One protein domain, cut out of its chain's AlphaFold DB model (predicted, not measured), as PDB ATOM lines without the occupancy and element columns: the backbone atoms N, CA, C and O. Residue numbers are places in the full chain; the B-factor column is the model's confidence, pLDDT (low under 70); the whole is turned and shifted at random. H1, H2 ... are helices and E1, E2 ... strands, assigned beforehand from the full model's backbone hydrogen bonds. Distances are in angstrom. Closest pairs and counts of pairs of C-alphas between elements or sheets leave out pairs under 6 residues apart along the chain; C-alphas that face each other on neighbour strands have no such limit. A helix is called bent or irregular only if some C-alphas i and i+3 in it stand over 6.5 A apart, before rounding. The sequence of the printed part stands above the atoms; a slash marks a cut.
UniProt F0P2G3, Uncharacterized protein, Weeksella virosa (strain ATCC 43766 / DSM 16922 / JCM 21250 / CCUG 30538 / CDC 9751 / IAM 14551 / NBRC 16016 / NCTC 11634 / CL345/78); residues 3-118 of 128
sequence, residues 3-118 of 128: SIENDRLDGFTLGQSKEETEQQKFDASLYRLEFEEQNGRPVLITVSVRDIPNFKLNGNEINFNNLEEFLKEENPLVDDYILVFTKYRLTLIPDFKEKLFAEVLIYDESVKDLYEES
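AT A GLANCE: This is residues 3 to 118 of the 128 residues of an uncharacterized protein of Weeksella virosa (strain ATCC 43766 / DSM 16922 / JCM 21250 / CCUG 30538 / CDC 9751 / IAM 14551 / NBRC 16016 / NCTC 11634 / CL345/78) (UniProt F0P2G3). A six-stranded sheet, E2 E3 E9 E8 E7 E6, curls like part of a barrel, and a small three-stranded sheet, E1 E4 E5, sits beside it, joined to it by the tight link from E3 to E4 and with the first residue of E4 close to the first of E9. The turn of the long hairpin E2 and E3 makes one end of the longest axis, with H1 beside that hairpin; H2 and the residues just before it make the other end, and H3 lies over E7 and E8 at the last printed residues. The printed part has 116 residues, with three named helices and nine named strands in the order E1 H1 E2 E3 E4 E5 H2 E6 E7 E8 E9 H3; the large sheet is antiparallel throughout, the small one mixed, and the class is mixed, helices and strands. It is compact, with a radius of gyration of the C-alphas of 14.2 A and spans of 42 by 31 by 23 A.

HOW THE PARTS SIT: E1, residues 3 to 5, is parallel to E4, residues 54 to 57, with N 4 and O 56 2.8 A apart. Short pairings outside the named strands follow: residues 4 to 5 of E1 with residues 8 to 9, and these with residues 12 to 13, both antiparallel. H1, residues 18 to 22, is on the large sheet at a height of 4.6 A, over none of its strands; its closest C-alphas to E3, residues 41 to 52, are those of Lys 18 and Val 43, 5.5 A apart. E2, residues 31 to 38, is an edge strand and forms a hairpin with E3, where N 34 and O 46 are 3.1 A apart and N 43 and O 36 2.9 A. E3 and E4 meet only through their link. E4 forms a hairpin with E5, residues 60 to 63, with N 57 and O 60 2.8 A apart. H2, residues 67 to 74, only grazes the large sheet; its closest C-alphas to E7, residues 82 to 85, are those of Glu 74 and Phe 85, 7.4 A apart. E6, residues 77 to 79, E7, E8, residues 90 to 95, and E9, residues 100 to 107, form a meander, each strand the antiparallel neighbour of the one before. Within hydrogen-bond range are N 84 and O 77 at 2.9 A, N 92 and O 83 at 2.9 A, and N 105 and O 91 at 2.9 A. E9 is also antiparallel to E3, at 165 degrees, with N 49 and O 104 2.9 A apart. The closest C-alphas of E4 and E9 are those of Asn 54 and Leu 100, 7.1 A apart. H3, residues 113 to 118, is on the large sheet at a height of 9.4 A, only just over E8 and E7 with 3 C-alphas on each, and runs across the strands, at 72 degrees to E7 on the local plane. In H1 and H2 every O i to N i+4 pair is within hydrogen-bond range; in H3 1 of 2 is.

IN THESE COORDINATES: E1 begins at C-alpha 3, (189.535, 179.079, 201.651). E3 is the longest strand, 31.4 A from C-alpha 41 at (210.545, 173.065, 217.003) to C-alpha 52. E2 measures 21.9 A, E9 20.3 A, E8 16.2 A and H2 10.4 A. H3 is irregular, with C-alphas 115 and 118 7.0 A apart, and it ends at C-alpha 118, (207.001, 160.869, 191.947).

THE WHOLE: The two C-alphas farthest apart are those of Gly 40 and Asn 65, at 44.6 A. The large sheet is twisted. The printed part has no cut. The link from E1 to H1, residues 6 to 17, is long. The mean pLDDT of the printed part is 94.0, and residue 118 alone is under 70.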
ATOM      1  N   SER A   3     188.783 178.211 202.550       96.31
ATOM      2  CA  SER A   3     189.535 179.079 201.651       96.31
ATOM      3  C   SER A   3     191.026 178.794 201.733       96.31
ATOM      4  O   SER A   3     191.595 178.733 202.824       96.31
ATOM      5  N   ILE A   4     191.643 178.669 200.563       97.50
ATOM      6  CA  ILE A   4     193.073 178.483 200.363       97.50
ATOM      7  C   ILE A   4     193.631 179.735 199.688       97.50
ATOM      8  O   ILE A   4     193.165 180.139 198.618       97.50
ATOM      9  N   GLU A   5     194.628 180.346 200.320       94.94
ATOM     10  CA  GLU A   5     195.336 181.522 199.817       94.94
ATOM     11  C   GLU A   5     196.826 181.382 200.132       94.94
ATOM     12  O   GLU A   5     197.228 181.433 201.294       94.94
ATOM     13  N   ASN A   6     197.652 181.227 199.095       90.44
ATOM     14  CA  ASN A   6     199.085 180.942 199.223       90.44
ATOM     15  C   ASN A   6     199.357 179.704 200.104       90.44
ATOM     16  O   ASN A   6     198.947 178.599 199.775       90.44
ATOM     17  N   ASP A   7     200.056 179.890 201.218       92.00
ATOM     18  CA  ASP A   7     200.449 178.896 202.212       92.00
ATOM     19  C   ASP A   7     199.420 178.732 203.342       92.00
ATOM     20  O   ASP A   7     199.754 178.248 204.427       92.00
ATOM     21  N   ARG A   8     198.171 179.167 203.116       95.38
ATOM     22  CA  ARG A   8     197.140 179.233 204.156       95.38
ATOM     23  C   ARG A   8     195.870 178.497 203.780       95.38
ATOM     24  O   ARG A   8     195.396 178.625 202.655       95.38
ATOM     25  N   LEU A   9     195.272 177.824 204.761       96.12
ATOM     26  CA  LEU A   9     193.960 177.179 204.675       96.12
ATOM     27  C   LEU A   9     193.136 177.564 205.911       96.12
ATOM     28  O   LEU A   9     193.529 177.254 207.029       96.12
ATOM     29  N   ASP A  10     192.023 178.283 205.729       92.81
ATOM     30  CA  ASP A  10     191.127 178.770 206.806       92.81
ATOM     31  C   ASP A  10     191.844 179.391 208.025       92.81
ATOM     32  O   ASP A  10     191.412 179.282 209.170       92.81
ATOM     33  N   GLY A  11     192.945 180.102 207.769       88.88
ATOM     34  CA  GLY A  11     193.734 180.792 208.793       88.88
ATOM     35  C   GLY A  11     194.935 180.002 209.315       88.88
ATOM     36  O   GLY A  11     195.882 180.636 209.795       88.88
ATOM     37  N   PHE A  12     194.969 178.679 209.126       94.69
ATOM     38  CA  PHE A  12     196.174 177.879 209.331       94.69
ATOM     39  C   PHE A  12     197.229 178.281 208.317       94.69
ATOM     40  O   PHE A  12     196.926 178.364 207.133       94.69
ATOM     41  N   THR A  13     198.445 178.543 208.782       96.06
ATOM     42  CA  THR A  13     199.566 178.944 207.925       96.06
ATOM     43  C   THR A  13     200.634 177.866 208.012       96.06
ATOM     44  O   THR A  13     201.052 177.508 209.112       96.06
ATOM     45  N   LEU A  14     201.048 177.317 206.874       96.88
ATOM     46  CA  LEU A  14     202.129 176.336 206.819       96.88
ATOM     47  C   LEU A  14     203.429 176.942 207.378       96.88
ATOM     48  O   LEU A  14     203.652 178.151 207.321       96.88
ATOM     49  N   GLY A  15     204.244 176.117 208.033       95.88
ATOM     50  CA  GLY A  15     205.461 176.547 208.726       95.88
ATOM     51  C   GLY A  15     205.235 177.261 210.070       95.88
ATOM     52  O   GLY A  15     206.207 177.514 210.791       95.88
ATOM     53  N   GLN A  16     203.988 177.562 210.456       95.25
ATOM     54  CA  GLN A  16     203.689 178.108 211.786       95.25
ATOM     55  C   GLN A  16     203.970 177.065 212.879       95.25
ATOM     56  O   GLN A  16     203.895 175.854 212.647       95.25
ATOM     57  N   SER A  17     204.282 177.513 214.095       96.00
ATOM     58  CA  SER A  17     204.563 176.582 215.187       96.00
ATOM     59  C   SER A  17     203.307 175.834 215.642       96.00
ATOM     60  O   SER A  17     202.170 176.305 215.516       96.00
ATOM     61  N   LYS A  18     203.511 174.658 216.238       95.25
ATOM     62  CA  LYS A  18     202.422 173.906 216.871       95.25
ATOM     63  C   LYS A  18     201.702 174.712 217.956       95.25
ATOM     64  O   LYS A  18     200.478 174.700 217.993       95.25
ATOM     65  N   GLU A  19     202.442 175.460 218.774       93.25
ATOM     66  CA  GLU A  19     201.866 176.298 219.834       93.25
ATOM     67  C   GLU A  19     200.925 177.375 219.271       93.25
ATOM     68  O   GLU A  19     199.809 177.537 219.757       93.25
ATOM     69  N   GLU A  20     201.333 178.075 218.208       93.31
ATOM     70  CA  GLU A  20     200.489 179.068 217.523       93.31
ATOM     71  C   GLU A  20     199.263 178.422 216.864       93.31
ATOM     72  O   GLU A  20     198.180 179.009 216.845       93.31
ATOM     73  N   THR A  21     199.416 177.203 216.342       92.50
ATOM     74  CA  THR A  21     198.318 176.447 215.726       92.50
ATOM     75  C   THR A  21     197.268 176.040 216.758       92.50
ATOM     76  O   THR A  21     196.074 176.204 216.527       92.50
ATOM     77  N   GLU A  22     197.699 175.548 217.921       88.38
ATOM     78  CA  GLU A  22     196.819 175.064 218.995       88.38
ATOM     79  C   GLU A  22     196.033 176.185 219.693       88.38
ATOM     80  O   GLU A  22     195.001 175.928 220.314       88.38
ATOM     81  N   GLN A  23     196.471 177.440 219.565       89.50
ATOM     82  CA  GLN A  23     195.706 178.602 220.029       89.50
ATOM     83  C   GLN A  23     194.461 178.876 219.167       89.50
ATOM     84  O   GLN A  23     193.541 179.572 219.611       89.50
ATOM     85  N   GLN A  24     194.406 178.335 217.948       87.12
ATOM     86  CA  GLN A  24     193.281 178.501 217.034       87.12
ATOM     87  C   GLN A  24     192.195 177.467 217.351       87.12
ATOM     88  O   GLN A  24     192.459 176.276 217.503       87.12
ATOM     89  N   LYS A  25     190.937 177.907 217.448       84.56
ATOM     90  CA  LYS A  25     189.801 176.987 217.596       84.56
ATOM     91  C   LYS A  25     189.405 176.452 216.228       84.56
ATOM     92  O   LYS A  25     189.000 177.236 215.375       84.56
ATOM     93  N   PHE A  26     189.438 175.136 216.058       85.19
ATOM     94  CA  PHE A  26     189.018 174.480 214.825       85.19
ATOM     95  C   PHE A  26     188.210 173.218 215.090       85.19
ATOM     96  O   PHE A  26     188.228 172.650 216.184       85.19
ATOM     97  N   ASP A  27     187.485 172.786 214.066       86.19
ATOM     98  CA  ASP A  27     186.731 171.546 214.109       86.19
ATOM     99  C   ASP A  27     187.659 170.362 213.809       86.19
ATOM    100  O   ASP A  27     187.930 170.034 212.655       86.19
ATOM    101  N   ALA A  28     188.149 169.702 214.855       84.38
ATOM    102  CA  ALA A  28     189.012 168.533 214.712       84.38
ATOM    103  C   ALA A  28     188.332 167.343 214.005       84.38
ATOM    104  O   ALA A  28     189.014 166.390 213.638       84.38
ATOM    105  N   SER A  29     187.008 167.365 213.794       86.56
ATOM    106  CA  SER A  29     186.347 166.368 212.948       86.56
ATOM    107  C   SER A  29     186.636 166.603 211.463       86.56
ATOM    108  O   SER A  29     186.866 165.631 210.741       86.56
ATOM    109  N   LEU A  30     186.749 167.871 211.054       88.19
ATOM    110  CA  LEU A  30     186.911 168.310 209.669       88.19
ATOM    111  C   LEU A  30     188.380 168.471 209.254       88.19
ATOM    112  O   LEU A  30     188.750 168.076 208.152       88.19
ATOM    113  N   TYR A  31     189.210 169.030 210.137       93.69
ATOM    114  CA  TYR A  31     190.609 169.338 209.841       93.69
ATOM    115  C   TYR A  31     191.544 168.208 210.273       93.69
ATOM    116  O   TYR A  31     191.368 167.591 211.331       93.69
ATOM    117  N   ARG A  32     192.576 167.956 209.471       95.25
ATOM    118  CA  ARG A  32     193.740 167.141 209.826       95.25
ATOM    119  C   ARG A  32     194.985 168.003 209.683       95.25
ATOM    120  O   ARG A  32     195.132 168.719 208.700       95.25
ATOM    121  N   LEU A  33     195.828 167.964 210.707       95.88
ATOM    122  CA  LEU A  33     197.031 168.779 210.822       95.88
ATOM    123  C   LEU A  33     198.200 167.837 211.080       95.88
ATOM    124  O   LEU A  33     198.134 167.044 212.026       95.88
ATOM    125  N   GLU A  34     199.258 167.938 210.287       96.88
ATOM    126  CA  GLU A  34     200.489 167.185 210.519       96.88
ATOM    127  C   GLU A  34     201.634 168.137 210.821       96.88
ATOM    128  O   GLU A  34     201.765 169.211 210.230       96.88
ATOM    129  N   PHE A  35     202.461 167.736 211.780       96.62
ATOM    130  CA  PHE A  35     203.569 168.540 212.265       96.62
ATOM    131  C   PHE A  35     204.865 167.758 212.146       96.62
ATOM    132  O   PHE A  35     204.899 166.568 212.460       96.62
ATOM    133  N   GLU A  36     205.935 168.458 211.801       96.25
ATOM    134  CA  GLU A  36     207.284 167.908 211.753       96.25
ATOM    135  C   GLU A  36     208.250 168.777 212.556       96.25
ATOM    136  O   GLU A  36     208.053 169.984 212.715       96.25
ATOM    137  N   GLU A  37     209.289 168.159 213.115       95.94
ATOM    138  CA  GLU A  37     210.324 168.885 213.838       95.94
ATOM    139  C   GLU A  37     211.294 169.553 212.858       95.94
ATOM    140  O   GLU A  37     212.051 168.891 212.154       95.94
ATOM    141  N   GLN A  38     211.319 170.884 212.857       93.25
ATOM    142  CA  GLN A  38     212.255 171.682 212.073       93.25
ATOM    143  C   GLN A  38     213.020 172.630 212.990       93.25
ATOM    144  O   GLN A  38     212.428 173.426 213.717       93.25
ATOM    145  N   ASN A  39     214.353 172.573 212.954       91.31
ATOM    146  CA  ASN A  39     215.226 173.404 213.796       91.31
ATOM    147  C   ASN A  39     214.890 173.321 215.303       91.31
ATOM    148  O   ASN A  39     214.926 174.328 216.009       91.31
ATOM    149  N   GLY A  40     214.541 172.124 215.792       93.31
ATOM    150  CA  GLY A  40     214.220 171.881 217.203       93.31
ATOM    151  C   GLY A  40     212.844 172.388 217.649       93.31
ATOM    152  O   GLY A  40     212.607 172.521 218.849       93.31
ATOM    153  N   ARG A  41     211.937 172.698 216.710       94.81
ATOM    154  CA  ARG A  41     210.545 173.065 217.003       94.81
ATOM    155  C   ARG A  41     209.564 172.341 216.069       94.81
ATOM    156  O   ARG A  41     209.845 172.240 214.879       94.81
ATOM    157  N   PRO A  42     208.405 171.870 216.564       97.06
ATOM    158  CA  PRO A  42     207.360 171.315 215.711       97.06
ATOM    159  C   PRO A  42     206.654 172.429 214.927       97.06
ATOM    160  O   PRO A  42     206.143 173.388 215.520       97.06
ATOM    161  N   VAL A  43     206.603 172.286 213.606       97.62
ATOM    162  CA  VAL A  43     205.938 173.212 212.680       97.62
ATOM    163  C   VAL A  43     204.886 172.484 211.856       97.62
ATOM    164  O   VAL A  43     205.010 171.287 211.608       97.62
ATOM    165  N   LEU A  44     203.828 173.195 211.480       97.62
ATOM    166  CA  LEU A  44     202.732 172.669 210.674       97.62
ATOM    167  C   LEU A  44     203.202 172.464 209.229       97.62
ATOM    168  O   LEU A  44     203.520 173.442 208.557       97.62
ATOM    169  N   ILE A  45     203.239 171.218 208.760       97.88
ATOM    170  CA  ILE A  45     203.719 170.875 207.410       97.88
ATOM    171  C   ILE A  45     202.595 170.539 206.439       97.88
ATOM    172  O   ILE A  45     202.763 170.729 205.238       97.88
ATOM    173  N   THR A  46     201.446 170.073 206.930       97.81
ATOM    174  CA  THR A  46     200.277 169.802 206.091       97.81
ATOM    175  C   THR A  46     198.995 170.190 206.814       97.81
ATOM    176  O   THR A  46     198.876 170.085 208.042       97.81
ATOM    177  N   VAL A  47     198.020 170.655 206.035       97.50
ATOM    178  CA  VAL A  47     196.647 170.898 206.486       97.50
ATOM    179  C   VAL A  47     195.721 170.276 205.464       97.50
ATOM    180  O   VAL A  47     195.779 170.644 204.290       97.50
ATOM    181  N   SER A  48     194.842 169.376 205.902       97.00
ATOM    182  CA  SER A  48     193.817 168.809 205.036       97.00
ATOM    183  C   SER A  48     192.415 168.900 205.611       97.00
ATOM    184  O   SER A  48     192.192 168.964 206.825       97.00
ATOM    185  N   VAL A  49     191.461 168.931 204.690       97.06
ATOM    186  CA  VAL A  49     190.029 168.953 204.945       97.06
ATOM    187  C   VAL A  49     189.385 167.879 204.087       97.06
ATOM    188  O   VAL A  49     189.718 167.745 202.911       97.06
ATOM    189  N   ARG A  50     188.466 167.113 204.673       94.88
ATOM    190  CA  ARG A  50     187.845 165.960 204.013       94.88
ATOM    191  C   ARG A  50     186.357 166.139 203.798       94.88
ATOM    192  O   ARG A  50     185.706 166.885 204.526       94.88
ATOM    193  N   ASP A  51     185.848 165.417 202.809       95.19
ATOM    194  CA  ASP A  51     184.422 165.260 202.525       95.19
ATOM    195  C   ASP A  51     183.679 166.593 202.320       95.19
ATOM    196  O   ASP A  51     182.578 166.808 202.836       95.19
ATOM    197  N   ILE A  52     184.279 167.514 201.558       95.88
ATOM    198  CA  ILE A  52     183.699 168.836 201.278       95.88
ATOM    199  C   ILE A  52     183.243 168.979 199.818       95.88
ATOM    200  O   ILE A  52     183.942 168.551 198.903       95.88
ATOM    201  N   PRO A  53     182.093 169.623 199.551       97.12
ATOM    202  CA  PRO A  53     181.573 169.766 198.188       97.12
ATOM    203  C   PRO A  53     182.269 170.870 197.373       97.12
ATOM    204  O   PRO A  53     182.163 170.891 196.147       97.12
ATOM    205  N   ASN A  54     182.915 171.827 198.043       97.69
ATOM    206  CA  ASN A  54     183.570 172.977 197.426       97.69
ATOM    207  C   ASN A  54     184.588 173.628 198.367       97.69
ATOM    208  O   ASN A  54     184.501 173.504 199.594       97.69
ATOM    209  N   PHE A  55     185.515 174.369 197.771       97.62
ATOM    210  CA  PHE A  55     186.467 175.234 198.459       97.62
ATOM    211  C   PHE A  55     186.729 176.491 197.629       97.62
ATOM    212  O   PHE A  55     186.365 176.564 196.456       97.62
ATOM    213  N   LYS A  56     187.359 177.493 198.237       98.00
ATOM    214  CA  LYS A  56     187.902 178.649 197.526       98.00
ATOM    215  C   LYS A  56     189.404 178.509 197.353       98.00
ATOM    216  O   LYS A  56     190.093 178.216 198.320       98.00
ATOM    217  N   LEU A  57     189.901 178.789 196.157       97.50
ATOM    218  CA  LEU A  57     191.322 178.913 195.854       97.50
ATOM    219  C   LEU A  57     191.583 180.311 195.299       97.50
ATOM    220  O   LEU A  57     191.056 180.672 194.246       97.50
ATOM    221  N   ASN A  58     192.359 181.120 196.023       95.44
ATOM    222  CA  ASN A  58     192.661 182.513 195.667       95.44
ATOM    223  C   ASN A  58     191.396 183.338 195.339       95.44
ATOM    224  O   ASN A  58     191.358 184.109 194.383       95.44
ATOM    225  N   GLY A  59     190.333 183.136 196.124       94.88
ATOM    226  CA  GLY A  59     189.042 183.811 195.968       94.88
ATOM    227  C   GLY A  59     188.063 183.162 194.980       94.88
ATOM    228  O   GLY A  59     186.869 183.463 195.057       94.88
ATOM    229  N   ASN A  60     188.514 182.242 194.123       96.00
ATOM    230  CA  ASN A  60     187.668 181.531 193.160       96.00
ATOM    231  C   ASN A  60     187.085 180.260 193.780       96.00
ATOM    232  O   ASN A  60     187.809 179.485 194.395       96.00
ATOM    233  N   GLU A  61     185.782 180.033 193.626       97.75
ATOM    234  CA  GLU A  61     185.142 178.803 194.101       97.75
ATOM    235  C   GLU A  61     185.426 177.639 193.144       97.75
ATOM    236  O   GLU A  61     185.181 177.755 191.945       97.75
ATOM    237  N   ILE A  62     185.886 176.510 193.683       98.19
ATOM    238  CA  ILE A  62     186.142 175.264 192.960       98.19
ATOM    239  C   ILE A  62     185.166 174.193 193.458       98.19
ATOM    240  O   ILE A  62     185.029 173.964 194.663       98.19
ATOM    241  N   ASN A  63     184.464 173.547 192.526       98.00
ATOM    242  CA  ASN A  63     183.487 172.489 192.777       98.00
ATOM    243  C   ASN A  63     183.301 171.601 191.530       98.00
ATOM    244  O   ASN A  63     183.843 171.869 190.466       98.00
ATOM    245  N   PHE A  64     182.499 170.539 191.620       97.56
ATOM    246  CA  PHE A  64     182.326 169.600 190.500       97.56
ATOM    247  C   PHE A  64     181.623 170.177 189.260       97.56
ATOM    248  O   PHE A  64     181.654 169.537 188.212       97.56
ATOM    249  N   ASN A  65     181.010 171.363 189.339       97.50
ATOM    250  CA  ASN A  65     180.432 172.012 188.160       97.50
ATOM    251  C   ASN A  65     181.496 172.701 187.296       97.50
ATOM    252  O   ASN A  65     181.271 172.851 186.100       97.50
ATOM    253  N   ASN A  66     182.623 173.126 187.882       97.69
ATOM    254  CA  ASN A  66     183.719 173.795 187.171       97.69
ATOM    255  C   ASN A  66     185.056 173.038 187.230       97.69
ATOM    256  O   ASN A  66     186.033 173.487 186.637       97.69
ATOM    257  N   LEU A  67     185.098 171.876 187.893       96.69
ATOM    258  CA  LEU A  67     186.317 171.086 188.054       96.69
ATOM    259  C   LEU A  67     186.951 170.727 186.705       96.69
ATOM    260  O   LEU A  67     188.153 170.870 186.560       96.69
ATOM    261  N   GLU A  68     186.175 170.310 185.703       95.44
ATOM    262  CA  GLU A  68     186.737 169.925 184.398       95.44
ATOM    263  C   GLU A  68     187.496 171.074 183.716       95.44
ATOM    264  O   GLU A  68     188.588 170.868 183.188       95.44
ATOM    265  N   GLU A  69     186.933 172.282 183.739       96.88
ATOM    266  CA  GLU A  69     187.574 173.482 183.194       96.88
ATOM    267  C   GLU A  69     188.826 173.832 184.002       96.88
ATOM    268  O   GLU A  69     189.902 173.988 183.430       96.88
ATOM    269  N   PHE A  70     188.719 173.808 185.331       96.62
ATOM    270  CA  PHE A  70     189.843 174.047 186.233       96.62
ATOM    271  C   PHE A  70     191.016 173.076 186.000       96.62
ATOM    272  O   PHE A  70     192.171 173.498 185.957       96.62
ATOM    273  N   LEU A  71     190.744 171.781 185.787       95.81
ATOM    274  CA  LEU A  71     191.779 170.781 185.488       95.81
ATOM    275  C   LEU A  71     192.459 171.020 184.139       95.81
ATOM    276  O   LEU A  71     193.666 170.816 184.024       95.81
ATOM    277  N   LYS A  72     191.705 171.460 183.126       94.81
ATOM    278  CA  LYS A  72     192.255 171.805 181.807       94.81
ATOM    279  C   LYS A  72     193.145 173.044 181.867       94.81
ATOM    280  O   LYS A  72     194.160 173.085 181.178       94.81
ATOM    281  N   GLU A  73     192.764 174.038 182.663       95.31
ATOM    282  CA  GLU A  73     193.512 175.290 182.813       95.31
ATOM    283  C   GLU A  73     194.803 175.113 183.615       95.31
ATOM    284  O   GLU A  73     195.854 175.602 183.204       95.31
ATOM    285  N   GLU A  74     194.735 174.418 184.751       95.56
ATOM    286  CA  GLU A  74     195.876 174.295 185.663       95.56
ATOM    287  C   GLU A  74     196.786 173.104 185.343       95.56
ATOM    288  O   GLU A  74     197.939 173.106 185.767       95.56
ATOM    289  N   ASN A  75     196.295 172.112 184.587       94.19
ATOM    290  CA  ASN A  75     197.045 170.930 184.148       94.19
ATOM    291  C   ASN A  75     197.871 170.283 185.286       94.19
ATOM    292  O   ASN A  75     199.106 170.274 185.217       94.19
ATOM    293  N   PRO A  76     197.212 169.784 186.354       95.25
ATOM    294  CA  PRO A  76     197.907 169.210 187.500       95.25
ATOM    295  C   PRO A  76     198.641 167.920 187.128       95.25
ATOM    296  O   PRO A  76     198.311 167.245 186.150       95.25
ATOM    297  N   LEU A  77     199.601 167.549 187.969       93.44
ATOM    298  CA  LEU A  77     200.186 166.214 187.963       93.44
ATOM    299  C   LEU A  77     199.136 165.205 188.444       93.44
ATOM    300  O   LEU A  77     198.312 165.537 189.302       93.44
ATOM    301  N   VAL A  78     199.158 163.986 187.902       90.31
ATOM    302  CA  VAL A  78     198.163 162.954 188.231       90.31
ATOM    303  C   VAL A  78     198.817 161.631 188.577       90.31
ATOM    304  O   VAL A  78     199.623 161.117 187.807       90.31
ATOM    305  N   ASP A  79     198.391 161.073 189.708       85.62
ATOM    306  CA  ASP A  79     198.738 159.735 190.188       85.62
ATOM    307  C   ASP A  79     197.450 159.058 190.660       85.62
ATOM    308  O   ASP A  79     196.868 159.423 191.683       85.62
ATOM    309  N   ASP A  80     196.948 158.133 189.842       86.38
ATOM    310  CA  ASP A  80     195.648 157.476 189.989       86.38
ATOM    311  C   ASP A  80     194.480 158.455 190.240       86.38
ATOM    312  O   ASP A  80     193.881 158.994 189.307       86.38
ATOM    313  N   TYR A  81     194.131 158.666 191.510       88.06
ATOM    314  CA  TYR A  81     193.014 159.501 191.964       88.06
ATOM    315  C   TYR A  81     193.475 160.776 192.679       88.06
ATOM    316  O   TYR A  81     192.660 161.478 193.276       88.06
ATOM    317  N   ILE A  82     194.774 161.057 192.645       93.25
ATOM    318  CA  ILE A  82     195.415 162.182 193.309       93.25
ATOM    319  C   ILE A  82     195.821 163.196 192.244       93.25
ATOM    320  O   ILE A  82     196.491 162.868 191.265       93.25
ATOM    321  N   LEU A  83     195.389 164.438 192.438       95.69
ATOM    322  CA  LEU A  83     195.711 165.565 191.574       95.69
ATOM    323  C   LEU A  83     196.616 166.520 192.343       95.69
ATOM    324  O   LEU A  83     196.192 167.062 193.367       95.69
ATOM    325  N   VAL A  84     197.831 166.753 191.853       95.94
ATOM    326  CA  VAL A  84     198.812 167.629 192.506       95.94
ATOM    327  C   VAL A  84     199.026 168.896 191.685       95.94
ATOM    328  O   VAL A  84     199.465 168.870 190.535       95.94
ATOM    329  N   PHE A  85     198.728 170.033 192.303       95.88
ATOM    330  CA  PHE A  85     198.884 171.370 191.748       95.88
ATOM    331  C   PHE A  85     200.099 172.038 192.395       95.88
ATOM    332  O   PHE A  85     199.972 172.768 193.381       95.88
ATOM    333  N   THR A  86     201.280 171.799 191.827       93.81
ATOM    334  CA  THR A  86     202.577 172.263 192.361       93.81
ATOM    335  C   THR A  86     202.622 173.775 192.587       93.81
ATOM    336  O   THR A  86     203.042 174.254 193.636       93.81
ATOM    337  N   LYS A  87     202.049 174.554 191.658       94.12
ATOM    338  CA  LYS A  87     201.909 176.019 191.760       94.12
ATOM    339  C   LYS A  87     201.261 176.483 193.069       94.12
ATOM    340  O   LYS A  87     201.564 177.576 193.545       94.12
ATOM    341  N   TYR A  88     200.347 175.687 193.613       95.81
ATOM    342  CA  TYR A  88     199.595 176.007 194.822       95.81
ATOM    343  C   TYR A  88     200.018 175.160 196.027       95.81
ATOM    344  O   TYR A  88     199.453 175.354 197.099       95.81
ATOM    345  N   ARG A  89     200.968 174.223 195.860       96.31
ATOM    346  CA  ARG A  89     201.283 173.158 196.830       96.31
ATOM    347  C   ARG A  89     200.013 172.516 197.393       96.31
ATOM    348  O   ARG A  89     199.801 172.437 198.603       96.31
ATOM    349  N   LEU A  90     199.128 172.154 196.465       97.31
ATOM    350  CA  LEU A  90     197.774 171.676 196.720       97.31
ATOM    351  C   LEU A  90     197.611 170.279 196.139       97.31
ATOM    352  O   LEU A  90     197.927 170.044 194.974       97.31
ATOM    353  N   THR A  91     197.023 169.394 196.927       96.75
ATOM    354  CA  THR A  91     196.614 168.057 196.518       96.75
ATOM    355  C   THR A  91     195.104 167.930 196.650       96.75
ATOM    356  O   THR A  91     194.528 168.273 197.687       96.75
ATOM    357  N   LEU A  92     194.455 167.426 195.602       97.56
ATOM    358  CA  LEU A  92     193.029 167.116 195.593       97.56
ATOM    359  C   LEU A  92     192.820 165.623 195.369       97.56
ATOM    360  O   LEU A  92     193.380 165.044 194.439       97.56
ATOM    361  N   ILE A  93     191.938 165.033 196.170       97.12
ATOM    362  CA  ILE A  93     191.400 163.690 195.947       97.12
ATOM    363  C   ILE A  93     189.903 163.844 195.653       97.12
ATOM    364  O   ILE A  93     189.095 163.928 196.584       97.12
ATOM    365  N   PRO A  94     189.499 163.977 194.377       97.00
ATOM    366  CA  PRO A  94     188.094 164.090 194.003       97.00
ATOM    367  C   PRO A  94     187.371 162.735 194.069       97.00
ATOM    368  O   PRO A  94     187.824 161.742 193.505       97.00
ATOM    369  N   ASP A  95     186.178 162.715 194.661       96.75
ATOM    370  CA  ASP A  95     185.206 161.635 194.493       96.75
ATOM    371  C   ASP A  95     184.198 162.032 193.404       96.75
ATOM    372  O   ASP A  95     183.223 162.746 193.644       96.75
ATOM    373  N   PHE A  96     184.429 161.559 192.178       92.94
ATOM    374  CA  PHE A  96     183.550 161.836 191.035       92.94
ATOM    375  C   PHE A  96     182.156 161.222 191.156       92.94
ATOM    376  O   PHE A  96     181.222 161.694 190.501       92.94
ATOM    377  N   LYS A  97     181.994 160.176 191.969       94.94
ATOM    378  CA  LYS A  97     180.704 159.520 192.163       94.94
ATOM    379  C   LYS A  97     179.834 160.341 193.108       94.94
ATOM    380  O   LYS A  97     178.693 160.644 192.762       94.94
ATOM    381  N   GLU A  98     180.377 160.714 194.260       96.75
ATOM    382  CA  GLU A  98     179.669 161.499 195.279       96.75
ATOM    383  C   GLU A  98     179.721 163.013 194.999       96.75
ATOM    384  O   GLU A  98     178.996 163.788 195.623       96.75
ATOM    385  N   LYS A  99     180.516 163.435 194.005       96.75
ATOM    386  CA  LYS A  99     180.708 164.833 193.582       96.75
ATOM    387  C   LYS A  99     181.166 165.733 194.730       96.75
ATOM    388  O   LYS A  99     180.653 166.839 194.918       96.75
ATOM    389  N   LEU A 100     182.142 165.246 195.487       96.81
ATOM    390  CA  LEU A 100     182.799 165.966 196.575       96.81
ATOM    391  C   LEU A 100     184.310 165.739 196.529       96.81
ATOM    392  O   LEU A 100     184.796 164.833 195.857       96.81
ATOM    393  N   PHE A 101     185.065 166.579 197.220       97.38
ATOM    394  CA  PHE A 101     186.486 166.355 197.438       97.38
ATOM    395  C   PHE A 101     186.639 165.503 198.693       97.38
ATOM    396  O   PHE A 101     186.334 165.964 199.796       97.38
ATOM    397  N   ALA A 102     187.081 164.257 198.513       96.56
ATOM    398  CA  ALA A 102     187.383 163.353 199.616       96.56
ATOM    399  C   ALA A 102     188.518 163.923 200.473       96.56
ATOM    400  O   ALA A 102     188.486 163.811 201.695       96.56
ATOM    401  N   GLU A 103     189.478 164.606 199.843       97.25
ATOM    402  CA  GLU A 103     190.500 165.382 200.537       97.25
ATOM    403  C   GLU A 103     190.934 166.605 199.719       97.25
ATOM    404  O   GLU A 103     191.131 166.531 198.505       97.25
ATOM    405  N   VAL A 104     191.078 167.731 200.414       97.75
ATOM    406  CA  VAL A 104     191.728 168.959 199.954       97.75
ATOM    407  C   VAL A 104     192.873 169.222 200.921       97.75
ATOM    408  O   VAL A 104     192.619 169.470 202.100       97.75
ATOM    409  N   LEU A 105     194.113 169.131 200.451       97.75
ATOM    410  CA  LEU A 105     195.316 169.215 201.279       97.75
ATOM    411  C   LEU A 105     196.268 170.273 200.730       97.75
ATOM    412  O   LEU A 105     196.563 170.261 199.542       97.75
ATOM    413  N   ILE A 106     196.792 171.139 201.594       98.12
ATOM    414  CA  ILE A 106     197.969 171.958 201.278       98.12
ATOM    415  C   ILE A 106     199.185 171.465 202.056       98.12
ATOM    416  O   ILE A 106     199.045 170.976 203.183       98.12
ATOM    417  N   TYR A 107     200.367 171.608 201.462       97.56
ATOM    418  CA  TYR A 107     201.632 171.176 202.052       97.56
ATOM    419  C   TYR A 107     202.704 172.266 202.000       97.56
ATOM    420  O   TYR A 107     202.710 173.141 201.130       97.56
ATOM    421  N   ASP A 108     203.602 172.233 202.980       96.81
ATOM    422  CA  ASP A 108     204.723 173.160 203.093       96.81
ATOM    423  C   ASP A 108     205.805 172.877 202.038       96.81
ATOM    424  O   ASP A 108     205.997 171.744 201.601       96.81
ATOM    425  N   GLU A 109     206.562 173.912 201.657       94.19
ATOM    426  CA  GLU A 109     207.689 173.786 200.717       94.19
ATOM    427  C   GLU A 109     208.698 172.716 201.153       94.19
ATOM    428  O   GLU A 109     209.268 172.025 200.314       94.19
ATOM    429  N   SER A 110     208.927 172.587 202.463       93.75
ATOM    430  CA  SER A 110     209.911 171.658 203.030       93.75
ATOM    431  C   SER A 110     209.619 170.185 202.749       93.75
ATOM    432  O   SER A 110     210.539 169.376 202.826       93.75
ATOM    433  N   VAL A 111     208.375 169.845 202.401       93.31
ATOM    434  CA  VAL A 111     207.943 168.473 202.105       93.31
ATOM    435  C   VAL A 111     207.501 168.291 200.656       93.31
ATOM    436  O   VAL A 111     206.980 167.233 200.317       93.31
ATOM    437  N   LYS A 112     207.710 169.287 199.785       92.81
ATOM    438  CA  LYS A 112     207.239 169.239 198.390       92.81
ATOM    439  C   LYS A 112     207.724 168.004 197.640       92.81
ATOM    440  O   LYS A 112     206.973 167.440 196.857       92.81
ATOM    441  N   ASP A 113     208.937 167.543 197.932       90.81
ATOM    442  CA  ASP A 113     209.545 166.425 197.220       90.81
ATOM    443  C   ASP A 113     208.722 165.136 197.427       90.81
ATOM    444  O   ASP A 113     208.575 164.334 196.510       90.81
ATOM    445  N   LEU A 114     208.050 164.994 198.580       89.31
ATOM    446  CA  LEU A 114     207.133 163.880 198.865       89.31
ATOM    447  C   LEU A 114     205.860 163.896 198.008       89.31
ATOM    448  O   LEU A 114     205.211 162.861 197.867       89.31
ATOM    449  N   TYR A 115     205.485 165.061 197.478       88.50
ATOM    450  CA  TYR A 115     204.264 165.272 196.702       88.50
ATOM    451  C   TYR A 115     204.527 165.503 195.215       88.50
ATOM    452  O   TYR A 115     203.607 165.333 194.425       88.50
ATOM    453  N   GLU A 116     205.736 165.910 194.825       88.31
ATOM    454  CA  GLU A 116     206.045 166.332 193.455       88.31
ATOM    455  C   GLU A 116     207.037 165.394 192.743       88.31
ATOM    456  O   GLU A 116     206.892 165.181 191.540       88.31
ATOM    457  N   GLU A 117     208.000 164.773 193.443       72.38
ATOM    458  CA  GLU A 117     209.092 164.020 192.787       72.38
ATOM    459  C   GLU A 117     208.658 162.679 192.169       72.38
ATOM    460  O   GLU A 117     209.356 162.139 191.312       72.38
ATOM    461  N   SER A 118     207.500 162.124 192.537       60.94
ATOM    462  CA  SER A 118     207.001 160.869 191.947       60.94
ATOM    463  C   SER A 118     206.314 161.037 190.585       60.94
ATOM    464  O   SER A 118     205.898 160.043 189.988       60.94
TER     465      SER A 118